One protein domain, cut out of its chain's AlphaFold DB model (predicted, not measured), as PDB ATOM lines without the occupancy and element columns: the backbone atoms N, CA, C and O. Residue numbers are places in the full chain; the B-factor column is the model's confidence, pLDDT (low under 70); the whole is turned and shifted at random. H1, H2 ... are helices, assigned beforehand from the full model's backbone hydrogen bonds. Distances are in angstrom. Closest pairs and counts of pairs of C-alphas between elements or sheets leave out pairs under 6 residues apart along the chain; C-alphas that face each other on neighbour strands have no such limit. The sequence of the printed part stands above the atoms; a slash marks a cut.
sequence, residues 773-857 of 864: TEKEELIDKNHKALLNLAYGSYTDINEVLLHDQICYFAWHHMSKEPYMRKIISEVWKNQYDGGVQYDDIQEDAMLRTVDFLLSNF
ATOM      1  N   THR A 773       8.193 -17.940 -41.663       92.56
ATOM      2  CA  THR A 773       8.858 -19.078 -42.314       92.56
ATOM      3  C   THR A 773      10.053 -18.665 -43.175       92.56
ATOM      4  O   THR A 773      11.088 -19.311 -43.121       92.56
ATOM      5  N   GLU A 774       9.942 -17.576 -43.938       90.75
ATOM      6  CA  GLU A 774      11.039 -17.054 -44.768       90.75
ATOM      7  C   GLU A 774      12.158 -16.473 -43.898       90.75
ATOM      8  O   GLU A 774      13.338 -16.617 -44.212       90.75
ATOM      9  N   LYS A 775      11.789 -15.841 -42.776       95.94
ATOM     10  CA  LYS A 775      12.737 -15.349 -41.773       95.94
ATOM     11  C   LYS A 775      13.526 -16.501 -41.154       95.94
ATOM     12  O   LYS A 775      14.749 -16.424 -41.081       95.94
ATOM     13  N   GLU A 776      12.849 -17.575 -40.749       95.12
ATOM     14  CA  GLU A 776      13.497 -18.788 -40.232       95.12
ATOM     15  C   GLU A 776      14.408 -19.448 -41.280       95.12
ATOM     16  O   GLU A 776      15.534 -19.823 -40.948       95.12
ATOM     17  N   GLU A 777      13.979 -19.531 -42.544       93.94
ATOM     18  CA  GLU A 777      14.797 -20.052 -43.651       93.94
ATOM     19  C   GLU A 777      16.055 -19.205 -43.898       93.94
ATOM     20  O   GLU A 777      17.143 -19.758 -44.072       93.94
ATOM     21  N   LEU A 778      15.941 -17.874 -43.871       94.88
ATOM     22  CA  LEU A 778      17.081 -16.960 -44.007       94.88
ATOM     23  C   LEU A 778      18.048 -17.064 -42.825       94.88
ATOM     24  O   LEU A 778      19.260 -17.087 -43.034       94.88
ATOM     25  N   ILE A 779      17.533 -17.168 -41.597       96.25
ATOM     26  CA  ILE A 779      18.365 -17.387 -40.409       96.25
ATOM     27  C   ILE A 779      19.128 -18.708 -40.542       96.25
ATOM     28  O   ILE A 779      20.341 -18.718 -40.348       96.25
ATOM     29  N   ASP A 780      18.465 -19.806 -40.912       95.56
ATOM     30  CA  ASP A 780      19.111 -21.113 -41.095       95.56
ATOM     31  C   ASP A 780      20.153 -21.095 -42.229       95.56
ATOM     32  O   ASP A 780      21.257 -21.628 -42.079       95.56
ATOM     33  N   LYS A 781      19.851 -20.422 -43.344       94.69
ATOM     34  CA  LYS A 781      20.771 -20.260 -44.481       94.69
ATOM     35  C   LYS A 781      22.028 -19.477 -44.092       94.69
ATOM     36  O   LYS A 781      23.139 -19.968 -44.309       94.69
ATOM     37  N   ASN A 782      21.864 -18.310 -43.470       95.38
ATOM     38  CA  ASN A 782      22.972 -17.473 -43.002       95.38
ATOM     39  C   ASN A 782      23.788 -18.185 -41.914       95.38
ATOM     40  O   ASN A 782      25.017 -18.124 -41.919       95.38
ATOM     41  N   HIS A 783      23.116 -18.923 -41.024       95.69
ATOM     42  CA  HIS A 783      23.754 -19.732 -39.988       95.69
ATOM     43  C   HIS A 783      24.681 -20.792 -40.601       95.69
ATOM     44  O   HIS A 783      25.857 -20.871 -40.237       95.69
ATOM     45  N   LYS A 784      24.190 -21.569 -41.573       94.25
ATOM     46  CA  LYS A 784      24.988 -22.587 -42.276       94.25
ATOM     47  C   LYS A 784      26.166 -21.980 -43.036       94.25
ATOM     48  O   LYS A 784      27.267 -22.520 -42.962       94.25
ATOM     49  N   ALA A 785      25.955 -20.863 -43.733       91.94
ATOM     50  CA  ALA A 785      27.018 -20.182 -44.470       91.94
ATOM     51  C   ALA A 785      28.155 -19.730 -43.540       91.94
ATOM     52  O   ALA A 785      29.327 -19.990 -43.816       91.94
ATOM     53  N   LEU A 786      27.812 -19.129 -42.398       94.00
ATOM     54  CA  LEU A 786      28.802 -18.650 -41.440       94.00
ATOM     55  C   LEU A 786      29.523 -19.798 -40.709       94.00
ATOM     56  O   LEU A 786      30.727 -19.705 -40.477       94.00
ATOM     57  N   LEU A 787      28.826 -20.899 -40.390       92.31
ATOM     58  CA  LEU A 787      29.466 -22.105 -39.847       92.31
ATOM     59  C   LEU A 787      30.465 -22.702 -40.837       92.31
ATOM     60  O   LEU A 787      31.577 -23.041 -40.443       92.31
ATOM     61  N   ASN A 788      30.100 -22.803 -42.116       89.38
ATOM     62  CA  ASN A 788      31.007 -23.329 -43.130       89.38
ATOM     63  C   ASN A 788      32.267 -22.459 -43.275       89.38
ATOM     64  O   ASN A 788      33.363 -23.006 -43.373       89.38
ATOM     65  N   LEU A 789      32.139 -21.126 -43.210       89.25
ATOM     66  CA  LEU A 789      33.292 -20.216 -43.170       89.25
ATOM     67  C   LEU A 789      34.157 -20.446 -41.925       89.25
ATOM     68  O   LEU A 789      35.375 -20.559 -42.030       89.25
ATOM     69  N   ALA A 790      33.524 -20.577 -40.756       89.12
ATOM     70  CA  ALA A 790      34.225 -20.802 -39.498       89.12
ATOM     71  C   ALA A 790      34.982 -22.142 -39.471       89.12
ATOM     72  O   ALA A 790      36.063 -22.215 -38.889       89.12
ATOM     73  N   TYR A 791      34.451 -23.192 -40.110       88.25
ATOM     74  CA  TYR A 791      35.136 -24.483 -40.246       88.25
ATOM     75  C   TYR A 791      36.214 -24.494 -41.337       88.25
ATOM     76  O   TYR A 791      37.169 -25.260 -41.217       88.25
ATOM     77  N   GLY A 792      36.078 -23.668 -42.380       83.56
ATOM     78  CA  GLY A 792      37.027 -23.601 -43.495       83.56
ATOM     79  C   GLY A 792      38.328 -22.867 -43.158       83.56
ATOM     80  O   GLY A 792      39.409 -23.369 -43.459       83.56
ATOM     81  N   SER A 793      38.247 -21.697 -42.513       81.94
ATOM     82  CA  SER A 793      39.415 -20.858 -42.206       81.94
ATOM     83  C   SER A 793      39.135 -19.908 -41.039       81.94
ATOM     84  O   SER A 793      38.206 -19.100 -41.070       81.94
ATOM     85  N   TYR A 794      39.988 -19.950 -40.009       77.19
ATOM     86  CA  TYR A 794      39.905 -19.021 -38.874       77.19
ATOM     87  C   TYR A 794      40.240 -17.569 -39.276       77.19
ATOM     88  O   TYR A 794      39.788 -16.629 -38.625       77.19
ATOM     89  N   THR A 795      41.017 -17.358 -40.342       75.69
ATOM     90  CA  THR A 795      41.334 -16.010 -40.843       75.69
ATOM     91  C   THR A 795      40.119 -15.398 -41.538       75.69
ATOM     92  O   THR A 795      39.739 -14.273 -41.220       75.69
ATOM     93  N   ASP A 796      39.449 -16.171 -42.392       81.12
ATOM     94  CA  ASP A 796      38.332 -15.701 -43.216       81.12
ATOM     95  C   ASP A 796      37.137 -15.320 -42.340       81.12
ATOM     96  O   ASP A 796      36.523 -14.273 -42.534       81.12
ATOM     97  N   ILE A 797      36.840 -16.117 -41.307       87.38
ATOM     98  CA  ILE A 797      35.754 -15.799 -40.373       87.38
ATOM     99  C   ILE A 797      36.034 -14.521 -39.570       87.38
ATOM    100  O   ILE A 797      35.101 -13.771 -39.288       87.38
ATOM    101  N   ASN A 798      37.294 -14.228 -39.232       84.50
ATOM    102  CA  ASN A 798      37.637 -12.988 -38.535       84.50
ATOM    103  C   ASN A 798      37.439 -11.764 -39.434       84.50
ATOM    104  O   ASN A 798      36.902 -10.770 -38.955       84.50
ATOM    105  N   GLU A 799      37.822 -11.840 -40.712       84.12
ATOM    106  CA  GLU A 799      37.615 -10.757 -41.686       84.12
ATOM    107  C   GLU A 799      36.129 -10.520 -41.973       84.12
ATOM    108  O   GLU A 799      35.666  -9.379 -41.967       84.12
ATOM    109  N   VAL A 800      35.355 -11.594 -42.145       86.56
ATOM    110  CA  VAL A 800      33.897 -11.539 -42.346       86.56
ATOM    111  C   VAL A 800      33.201 -10.877 -41.150       86.56
ATOM    112  O   VAL A 800      32.290 -10.065 -41.322       86.56
ATOM    113  N   LEU A 801      33.643 -11.187 -39.927       89.38
ATOM    114  CA  LEU A 801      33.096 -10.614 -38.694       89.38
ATOM    115  C   LEU A 801      33.520  -9.153 -38.441       89.38
ATOM    116  O   LEU A 801      32.999  -8.553 -37.500       89.38
ATOM    117  N   LEU A 802      34.386  -8.555 -39.272       83.81
ATOM    118  CA  LEU A 802      34.622  -7.100 -39.268       83.81
ATOM    119  C   LEU A 802      33.432  -6.319 -39.848       83.81
ATOM    120  O   LEU A 802      33.347  -5.110 -39.663       83.81
ATOM    121  N   HIS A 803      32.515  -6.986 -40.559       86.81
ATOM    122  CA  HIS A 803      31.306  -6.354 -41.074       86.81
ATOM    123  C   HIS A 803      30.201  -6.337 -40.007       86.81
ATOM    124  O   HIS A 803      29.672  -7.388 -39.629       86.81
ATOM    125  N   ASP A 804      29.778  -5.145 -39.585       84.19
ATOM    126  CA  ASP A 804      28.872  -4.936 -38.442       84.19
ATOM    127  C   ASP A 804      27.583  -5.768 -38.497       84.19
ATOM    128  O   ASP A 804      27.177  -6.367 -37.502       84.19
ATOM    129  N   GLN A 805      26.946  -5.858 -39.667       88.44
ATOM    130  CA  GLN A 805      25.711  -6.637 -39.839       88.44
ATOM    131  C   GLN A 805      25.925  -8.152 -39.708       88.44
ATOM    132  O   GLN A 805      25.080  -8.840 -39.136       88.44
ATOM    133  N   ILE A 806      27.057  -8.677 -40.192       92.12
ATOM    134  CA  ILE A 806      27.374 -10.107 -40.083       92.12
ATOM    135  C   ILE A 806      27.754 -10.438 -38.640       92.12
ATOM    136  O   ILE A 806      27.314 -11.451 -38.096       92.12
ATOM    137  N   CYS A 807      28.510  -9.548 -37.995       89.06
ATOM    138  CA  CYS A 807      28.863  -9.654 -36.587       89.06
ATOM    139  C   CYS A 807      27.607  -9.654 -35.700       89.06
ATOM    140  O   CYS A 807      27.439 -10.549 -34.865       89.06
ATOM    141  N   TYR A 808      26.673  -8.725 -35.943       88.88
ATOM    142  CA  TYR A 808      25.371  -8.683 -35.274       88.88
ATOM    143  C   TYR A 808      24.591  -9.992 -35.460       88.88
ATOM    144  O   TYR A 808      24.168 -10.600 -34.474       88.88
ATOM    145  N   PHE A 809      24.451 -10.469 -36.702       94.25
ATOM    146  CA  PHE A 809      23.780 -11.736 -36.989       94.25
ATOM    147  C   PHE A 809      24.414 -12.909 -36.223       94.25
ATOM    148  O   PHE A 809      23.713 -13.664 -35.545       94.25
ATOM    149  N   ALA A 810      25.743 -13.031 -36.270       92.62
ATOM    150  CA  ALA A 810      26.485 -14.092 -35.597       92.62
ATOM    151  C   ALA A 810      26.255 -14.068 -34.077       92.62
ATOM    152  O   ALA A 810      26.007 -15.103 -33.453       92.62
ATOM    153  N   TRP A 811      26.273 -12.888 -33.462       90.56
ATOM    154  CA  TRP A 811      26.020 -12.752 -32.030       90.56
ATOM    155  C   TRP A 811      24.589 -13.132 -31.644       90.56
ATOM    156  O   TRP A 811      24.388 -13.898 -30.697       90.56
ATOM    157  N   HIS A 812      23.589 -12.650 -32.378       89.94
ATOM    158  CA  HIS A 812      22.187 -12.853 -32.011       89.94
ATOM    159  C   HIS A 812      21.663 -14.254 -32.345       89.94
ATOM    160  O   HIS A 812      20.893 -14.813 -31.561       89.94
ATOM    161  N   HIS A 813      22.120 -14.856 -33.444       93.75
ATOM    162  CA  HIS A 813      21.602 -16.144 -33.911       93.75
ATOM    163  C   HIS A 813      22.560 -17.321 -33.684       93.75
ATOM    164  O   HIS A 813      22.096 -18.457 -33.632       93.75
ATOM    165  N   MET A 814      23.865 -17.087 -33.471       92.94
ATOM    166  CA  MET A 814      24.874 -18.161 -33.385       92.94
ATOM    167  C   MET A 814      25.657 -18.202 -32.065       92.94
ATOM    168  O   MET A 814      26.390 -19.157 -31.823       92.94
ATOM    169  N   SER A 815      25.485 -17.247 -31.143       85.81
ATOM    170  CA  SER A 815      26.218 -17.230 -29.857       85.81
ATOM    171  C   SER A 815      25.890 -18.387 -28.901       85.81
ATOM    172  O   SER A 815      26.542 -18.533 -27.857       85.81
ATOM    173  N   LYS A 816      24.877 -19.201 -29.220       87.69
ATOM    174  CA  LYS A 816      24.575 -20.458 -28.522       87.69
ATOM    175  C   LYS A 816      25.505 -21.597 -28.946       87.69
ATOM    176  O   LYS A 816      25.712 -22.502 -28.143       87.69
ATOM    177  N   GLU A 817      26.104 -21.522 -30.133       89.88
ATOM    178  CA  GLU A 817      27.092 -22.490 -30.603       89.88
ATOM    179  C   GLU A 817      28.432 -22.250 -29.885       89.88
ATOM    180  O   GLU A 817      29.025 -21.175 -30.040       89.88
ATOM    181  N   PRO A 818      28.954 -23.208 -29.087       88.75
ATOM    182  CA  PRO A 818      30.144 -22.987 -28.260       88.75
ATOM    183  C   PRO A 818      31.382 -22.549 -29.053       88.75
ATOM    184  O   PRO A 818      32.169 -21.736 -28.567       88.75
ATOM    185  N   TYR A 819      31.535 -23.069 -30.275       88.00
ATOM    186  CA  TYR A 819      32.639 -22.736 -31.175       88.00
ATOM    187  C   TYR A 819      32.556 -21.282 -31.660       88.00
ATOM    188  O   TYR A 819      33.492 -20.506 -31.461       88.00
ATOM    189  N   MET A 820      31.397 -20.882 -32.189       88.44
ATOM    190  CA  MET A 820      31.153 -19.513 -32.652       88.44
ATOM    191  C   MET A 820      31.215 -18.508 -31.513       88.44
ATOM    192  O   MET A 820      31.792 -17.440 -31.677       88.44
ATOM    193  N   ARG A 821      30.701 -18.853 -30.326       88.00
ATOM    194  CA  ARG A 821      30.772 -17.981 -29.148       88.00
ATOM    195  C   ARG A 821      32.203 -17.540 -28.850       88.00
ATOM    196  O   ARG A 821      32.398 -16.382 -28.490       88.00
ATOM    197  N   LYS A 822      33.192 -18.431 -28.988       89.50
ATOM    198  CA  LYS A 822      34.598 -18.084 -28.755       89.50
ATOM    199  C   LYS A 822      35.099 -17.082 -29.799       89.50
ATOM    200  O   LYS A 822      35.564 -16.018 -29.400       89.50
ATOM    201  N   ILE A 823      34.923 -17.388 -31.087       87.06
ATOM    202  CA  ILE A 823      35.355 -16.543 -32.216       87.06
ATOM    203  C   ILE A 823      34.689 -15.170 -32.139       87.06
ATOM    204  O   ILE A 823      35.367 -14.146 -32.105       87.06
ATOM    205  N   ILE A 824      33.359 -15.149 -32.005       85.56
ATOM    206  CA  ILE A 824      32.603 -13.907 -31.879       85.56
ATOM    207  C   ILE A 824      33.091 -13.151 -30.647       85.56
ATOM    208  O   ILE A 824      33.366 -11.973 -30.758       85.56
ATOM    209  N   SER A 825      33.299 -13.792 -29.489       83.81
ATOM    210  CA  SER A 825      33.797 -13.076 -28.307       83.81
ATOM    211  C   SER A 825      35.193 -12.472 -28.485       83.81
ATOM    212  O   SER A 825      35.491 -11.478 -27.831       83.81
ATOM    213  N   GLU A 826      36.044 -13.047 -29.333       84.44
ATOM    214  CA  GLU A 826      37.384 -12.531 -29.629       84.44
ATOM    215  C   GLU A 826      37.319 -11.331 -30.586       84.44
ATOM    216  O   GLU A 826      37.956 -10.313 -30.315       84.44
ATOM    217  N   VAL A 827      36.494 -11.389 -31.636       80.00
ATOM    218  CA  VAL A 827      36.293 -10.266 -32.575       80.00
ATOM    219  C   VAL A 827      35.489  -9.135 -31.920       80.00
ATOM    220  O   VAL A 827      35.889  -7.970 -31.937       80.00
ATOM    221  N   TRP A 828      34.401  -9.489 -31.240       75.00
ATOM    222  CA  TRP A 828      33.471  -8.575 -30.578       75.00
ATOM    223  C   TRP A 828      34.132  -7.789 -29.449       75.00
ATOM    224  O   TRP A 828      33.949  -6.580 -29.370       75.00
ATOM    225  N   LYS A 829      34.959  -8.433 -28.606       71.56
ATOM    226  CA  LYS A 829      35.698  -7.730 -27.535       71.56
ATOM    227  C   LYS A 829      36.634  -6.647 -28.062       71.56
ATOM    228  O   LYS A 829      36.943  -5.723 -27.317       71.56
ATOM    229  N   ASN A 830      37.099  -6.783 -29.299       61.38
ATOM    230  CA  ASN A 830      38.071  -5.869 -29.876       61.38
ATOM    231  C   ASN A 830      37.422  -4.733 -30.673       61.38
ATOM    232  O   ASN A 830      38.088  -3.720 -30.873       61.38
ATOM    233  N   GLN A 831      36.173  -4.884 -31.136       60.56
ATOM    234  CA  GLN A 831      35.604  -3.951 -32.119       60.56
ATOM    235  C   GLN A 831      34.114  -3.612 -31.973       60.56
ATOM    236  O   GLN A 831      33.695  -2.608 -32.540       60.56
ATOM    237  N   TYR A 832      33.312  -4.364 -31.210       53.66
ATOM    238  CA  TYR A 832      31.861  -4.157 -31.173       53.66
ATOM    239  C   TYR A 832      31.366  -3.795 -29.762       53.66
ATOM    240  O   TYR A 832      31.479  -4.575 -28.815       53.66
ATOM    241  N   ASP A 833      30.780  -2.601 -29.613       59.41
ATOM    242  CA  ASP A 833      30.342  -2.032 -28.324       59.41
ATOM    243  C   ASP A 833      28.981  -2.557 -27.819       59.41
ATOM    244  O   ASP A 833      28.500  -2.145 -26.762       59.41
ATOM    245  N   GLY A 834      28.362  -3.492 -28.547       56.44
ATOM    246  CA  GLY A 834      27.107  -4.146 -28.162       56.44
ATOM    247  C   GLY A 834      25.841  -3.327 -28.440       56.44
ATOM    248  O   GLY A 834      24.782  -3.691 -27.934       56.44
ATOM    249  N   GLY A 835      25.933  -2.218 -29.185       54.22
ATOM    250  CA  GLY A 835      24.915  -1.162 -29.141       54.22
ATOM    251  C   GLY A 835      23.783  -1.167 -30.172       54.22
ATOM    252  O   GLY A 835      22.812  -0.444 -29.960       54.22
ATOM    253  N   VAL A 836      23.873  -1.896 -31.285       59.72
ATOM    254  CA  VAL A 836      22.805  -1.868 -32.305       59.72
ATOM    255  C   VAL A 836      21.786  -2.951 -31.980       59.72
ATOM    256  O   VAL A 836      22.160  -4.113 -31.936       59.72
ATOM    257  N   GLN A 837      20.525  -2.587 -31.737       70.69
ATOM    258  CA  GLN A 837      19.386  -3.507 -31.792       70.69
ATOM    259  C   GLN A 837      18.568  -3.176 -33.031       70.69
ATOM    260  O   GLN A 837      18.256  -2.009 -33.261       70.69
ATOM    261  N   TYR A 838      18.237  -4.199 -33.810       74.75
ATOM    262  CA  TYR A 838      17.383  -4.066 -34.982       74.75
ATOM    263  C   TYR A 838      15.927  -4.284 -34.551       74.75
ATOM    264  O   TYR A 838      15.645  -5.245 -33.831       74.75
ATOM    265  N   ASP A 839      15.010  -3.404 -34.964       85.75
ATOM    266  CA  ASP A 839      13.575  -3.713 -34.899       85.75
ATOM    267  C   ASP A 839      13.205  -4.837 -35.886       85.75
ATOM    268  O   ASP A 839      14.029  -5.248 -36.699       85.75
ATOM    269  N   ASP A 840      11.970  -5.345 -35.840       78.81
ATOM    270  CA  ASP A 840      11.548  -6.467 -36.692       78.81
ATOM    271  C   ASP A 840      11.776  -6.216 -38.198       78.81
ATOM    272  O   ASP A 840      12.114  -7.145 -38.930       78.81
ATOM    273  N   ILE A 841      11.592  -4.980 -38.675       81.38
ATOM    274  CA  ILE A 841      11.731  -4.613 -40.096       81.38
ATOM    275  C   ILE A 841      13.212  -4.467 -40.452       81.38
ATOM    276  O   ILE A 841      13.663  -4.932 -41.500       81.38
ATOM    277  N   GLN A 842      13.978  -3.833 -39.571       83.31
ATOM    278  CA  GLN A 842      15.418  -3.685 -39.710       83.31
ATOM    279  C   GLN A 842      16.118  -5.047 -39.643       83.31
ATOM    280  O   GLN A 842      17.070  -5.273 -40.388       83.31
ATOM    281  N   GLU A 843      15.647  -5.966 -38.801       89.81
ATOM    282  CA  GLU A 843      16.162  -7.330 -38.700       89.81
ATOM    283  C   GLU A 843      15.907  -8.077 -40.009       89.81
ATOM    284  O   GLU A 843      16.819  -8.707 -40.535       89.81
ATOM    285  N   ASP A 844      14.721  -7.938 -40.601       91.81
ATOM    286  CA  ASP A 844      14.405  -8.556 -41.890       91.81
ATOM    287  C   ASP A 844      15.299  -8.017 -43.028       91.81
ATOM    288  O   ASP A 844      15.776  -8.784 -43.871       91.81
ATOM    289  N   ALA A 845      15.579  -6.709 -43.045       84.62
ATOM    290  CA  ALA A 845      16.507  -6.093 -44.000       84.62
ATOM    291  C   ALA A 845      17.966  -6.526 -43.761       84.62
ATOM    292  O   ALA A 845      18.703  -6.816 -44.711       84.62
ATOM    293  N   MET A 846      18.377  -6.620 -42.496       93.88
ATOM    294  CA  MET A 846      19.693  -7.110 -42.093       93.88
ATOM    295  C   MET A 846      19.878  -8.575 -42.494       93.88
ATOM    296  O   MET A 846      20.896  -8.893 -43.097       93.88
ATOM    297  N   LEU A 847      18.884  -9.446 -42.294       93.56
ATOM    298  CA  LEU A 847      18.947 -10.858 -42.694       93.56
ATOM    299  C   LEU A 847      19.150 -11.032 -44.206       93.56
ATOM    300  O   LEU A 847      19.962 -11.862 -44.617       93.56
ATOM    301  N   ARG A 848      18.469 -10.226 -45.032       90.50
ATOM    302  CA  ARG A 848      18.667 -10.211 -46.496       90.50
ATOM    303  C   ARG A 848      20.049  -9.683 -46.884       90.50
ATOM    304  O   ARG A 848      20.663 -10.200 -47.813       90.50
ATOM    305  N   THR A 849      20.545  -8.674 -46.170       88.38
ATOM    306  CA  THR A 849      21.874  -8.102 -46.431       88.38
ATOM    307  C   THR A 849      22.981  -9.074 -46.032       88.38
ATOM    308  O   THR A 849      23.918  -9.272 -46.796       88.38
ATOM    309  N   VAL A 850      22.855  -9.750 -44.889       92.75
ATOM    310  CA  VAL A 850      23.788 -10.799 -44.457       92.75
ATOM    311  C   VAL A 850      23.782 -11.967 -45.441       92.75
ATOM    312  O   VAL A 850      24.860 -12.427 -45.801       92.75
ATOM    313  N   ASP A 851      22.621 -12.382 -45.955       94.19
ATOM    314  CA  ASP A 851      22.549 -13.412 -47.003       94.19
ATOM    315  C   ASP A 851      23.297 -12.985 -48.269       94.19
ATOM    316  O   ASP A 851      24.127 -13.728 -48.796       94.19
ATOM    317  N   PHE A 852      23.079 -11.746 -48.716       87.75
ATOM    318  CA  PHE A 852      23.811 -11.180 -49.844       87.75
ATOM    319  C   PHE A 852      25.324 -11.163 -49.591       87.75
ATOM    320  O   PHE A 852      26.088 -11.643 -50.429       87.75
ATOM    321  N   LEU A 853      25.772 -10.661 -48.440       83.94
ATOM    322  CA  LEU A 853      27.192 -10.568 -48.102       83.94
ATOM    323  C   LEU A 853      27.840 -11.952 -48.014       83.94
ATOM    324  O   LEU A 853      28.864 -12.180 -48.655       83.94
ATOM    325  N   LEU A 854      27.218 -12.893 -47.299       87.38
ATOM    326  CA  LEU A 854      27.725 -14.256 -47.144       87.38
ATOM    327  C   LEU A 854      27.742 -15.025 -48.468       87.38
ATOM    328  O   LEU A 854      28.663 -15.803 -48.698       87.38
ATOM    329  N   SER A 855      26.804 -14.755 -49.382       84.31
ATOM    330  CA  SER A 855      26.804 -15.360 -50.723       84.31
ATOM    331  C   SER A 855      28.005 -14.963 -51.596       84.31
ATOM    332  O   SER A 855      28.275 -15.623 -52.601       84.31
ATOM    333  N   ASN A 856      28.735 -13.901 -51.234       79.12
ATOM    334  CA  ASN A 856      29.931 -13.460 -51.954       79.12
ATOM    335  C   ASN A 856      31.225 -14.127 -51.462       79.12
ATOM    336  O   ASN A 856      32.244 -14.018 -52.145       79.12
ATOM    337  N   PHE A 857      31.194 -14.860 -50.346       78.06
ATOM    338  CA  PHE A 857      32.334 -15.651 -49.889       78.06
ATOM    339  C   PHE A 857      32.257 -17.061 -50.493       78.06
ATOM    340  O   PHE A 857      31.321 -17.817 -50.238       78.06
TER     341      PHE A 857
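Overview. This is residues 773 to 857 of the 864 residues of an uncharacterized protein of Fusarium sporotrichioides (UniProt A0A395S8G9). What does one see first? A compact, crossed cluster of five helices has the short helix H3 in its core, with the longest helix, H1, and H5 both crossing H3 nearly at right angles, and H4 packed along H3, opposite ways. The small helix H2 folds back from the far end of H1, and the link of residues 832 to 839 runs from H4 to H5. How is it made up? The printed part has 85 residues, all helix in class, with H1 to H5 in that order and no named strand; the radius of gyration of the C-alphas is 11.9 A, and the rounded outline spans 30 by 27 by 22 A.

Arrangement. What touches the longest helix? H1, residues 773 to 792, touches H5, residues 840 to 854, closest at the C-alphas of Asn 782 and Asp 851, 5.7 A, the same way at a tilt of 38 degrees, only just steep. With residues 786 to 790 alone H1 touches H2, residues 794 to 800, as a helical hairpin at 42 degrees, a steep tilt; the C-alphas of Ala 790 and Ile 797 are closest, 5.3 A. With residues 779 to 786 alone it touches H3, residues 804 to 814, about perpendicular at 80 degrees, closest at the C-alphas of His 783 and Met 814, 6.9 A. What else touches H3? H5 does with residues 846 to 850 alone, about perpendicular at 77 degrees, the closest C-alphas being those of Ile 806 and Val 850, 5.7 A. H4, residues 818 to 831, forms a helical hairpin with H3 at a shallow tilt of 30 degrees, closest at the C-alphas of Met 814 and Met 820, 6.5 A; H4 and H5 are apart. Are the backbones complete? Every O i to N i+4 pair is within hydrogen-bond range in H1, H3 and H5; H2 has 2 of 3 and H4 9 of 10.

Along the chain. Where do the helices begin and end? H1 begins at C-alpha 773 (8.858, -19.078, -42.314), and H5 ends at C-alpha 854 (27.725, -14.256, -47.144). How long are they? From first to last C-alpha H1 measures 28.6 A, H5 20.8 A, H4 20.2 A, H3 14.7 A and H2 10.2 A.

Size, cuts and confidence. How far does it reach? The C-alphas of Thr 773 and Asn 830 are the two farthest apart, 34.4 A. Is it unbroken? The printed part has no cut; the links before H2, H3 and H4 are tight, and that from H4 to H5, eight residues, is short. Where is confidence low? Residues 830 to 836, of which 830 and 831 belong to H4, are under 70, while the mean pLDDT of the printed part is 85.2.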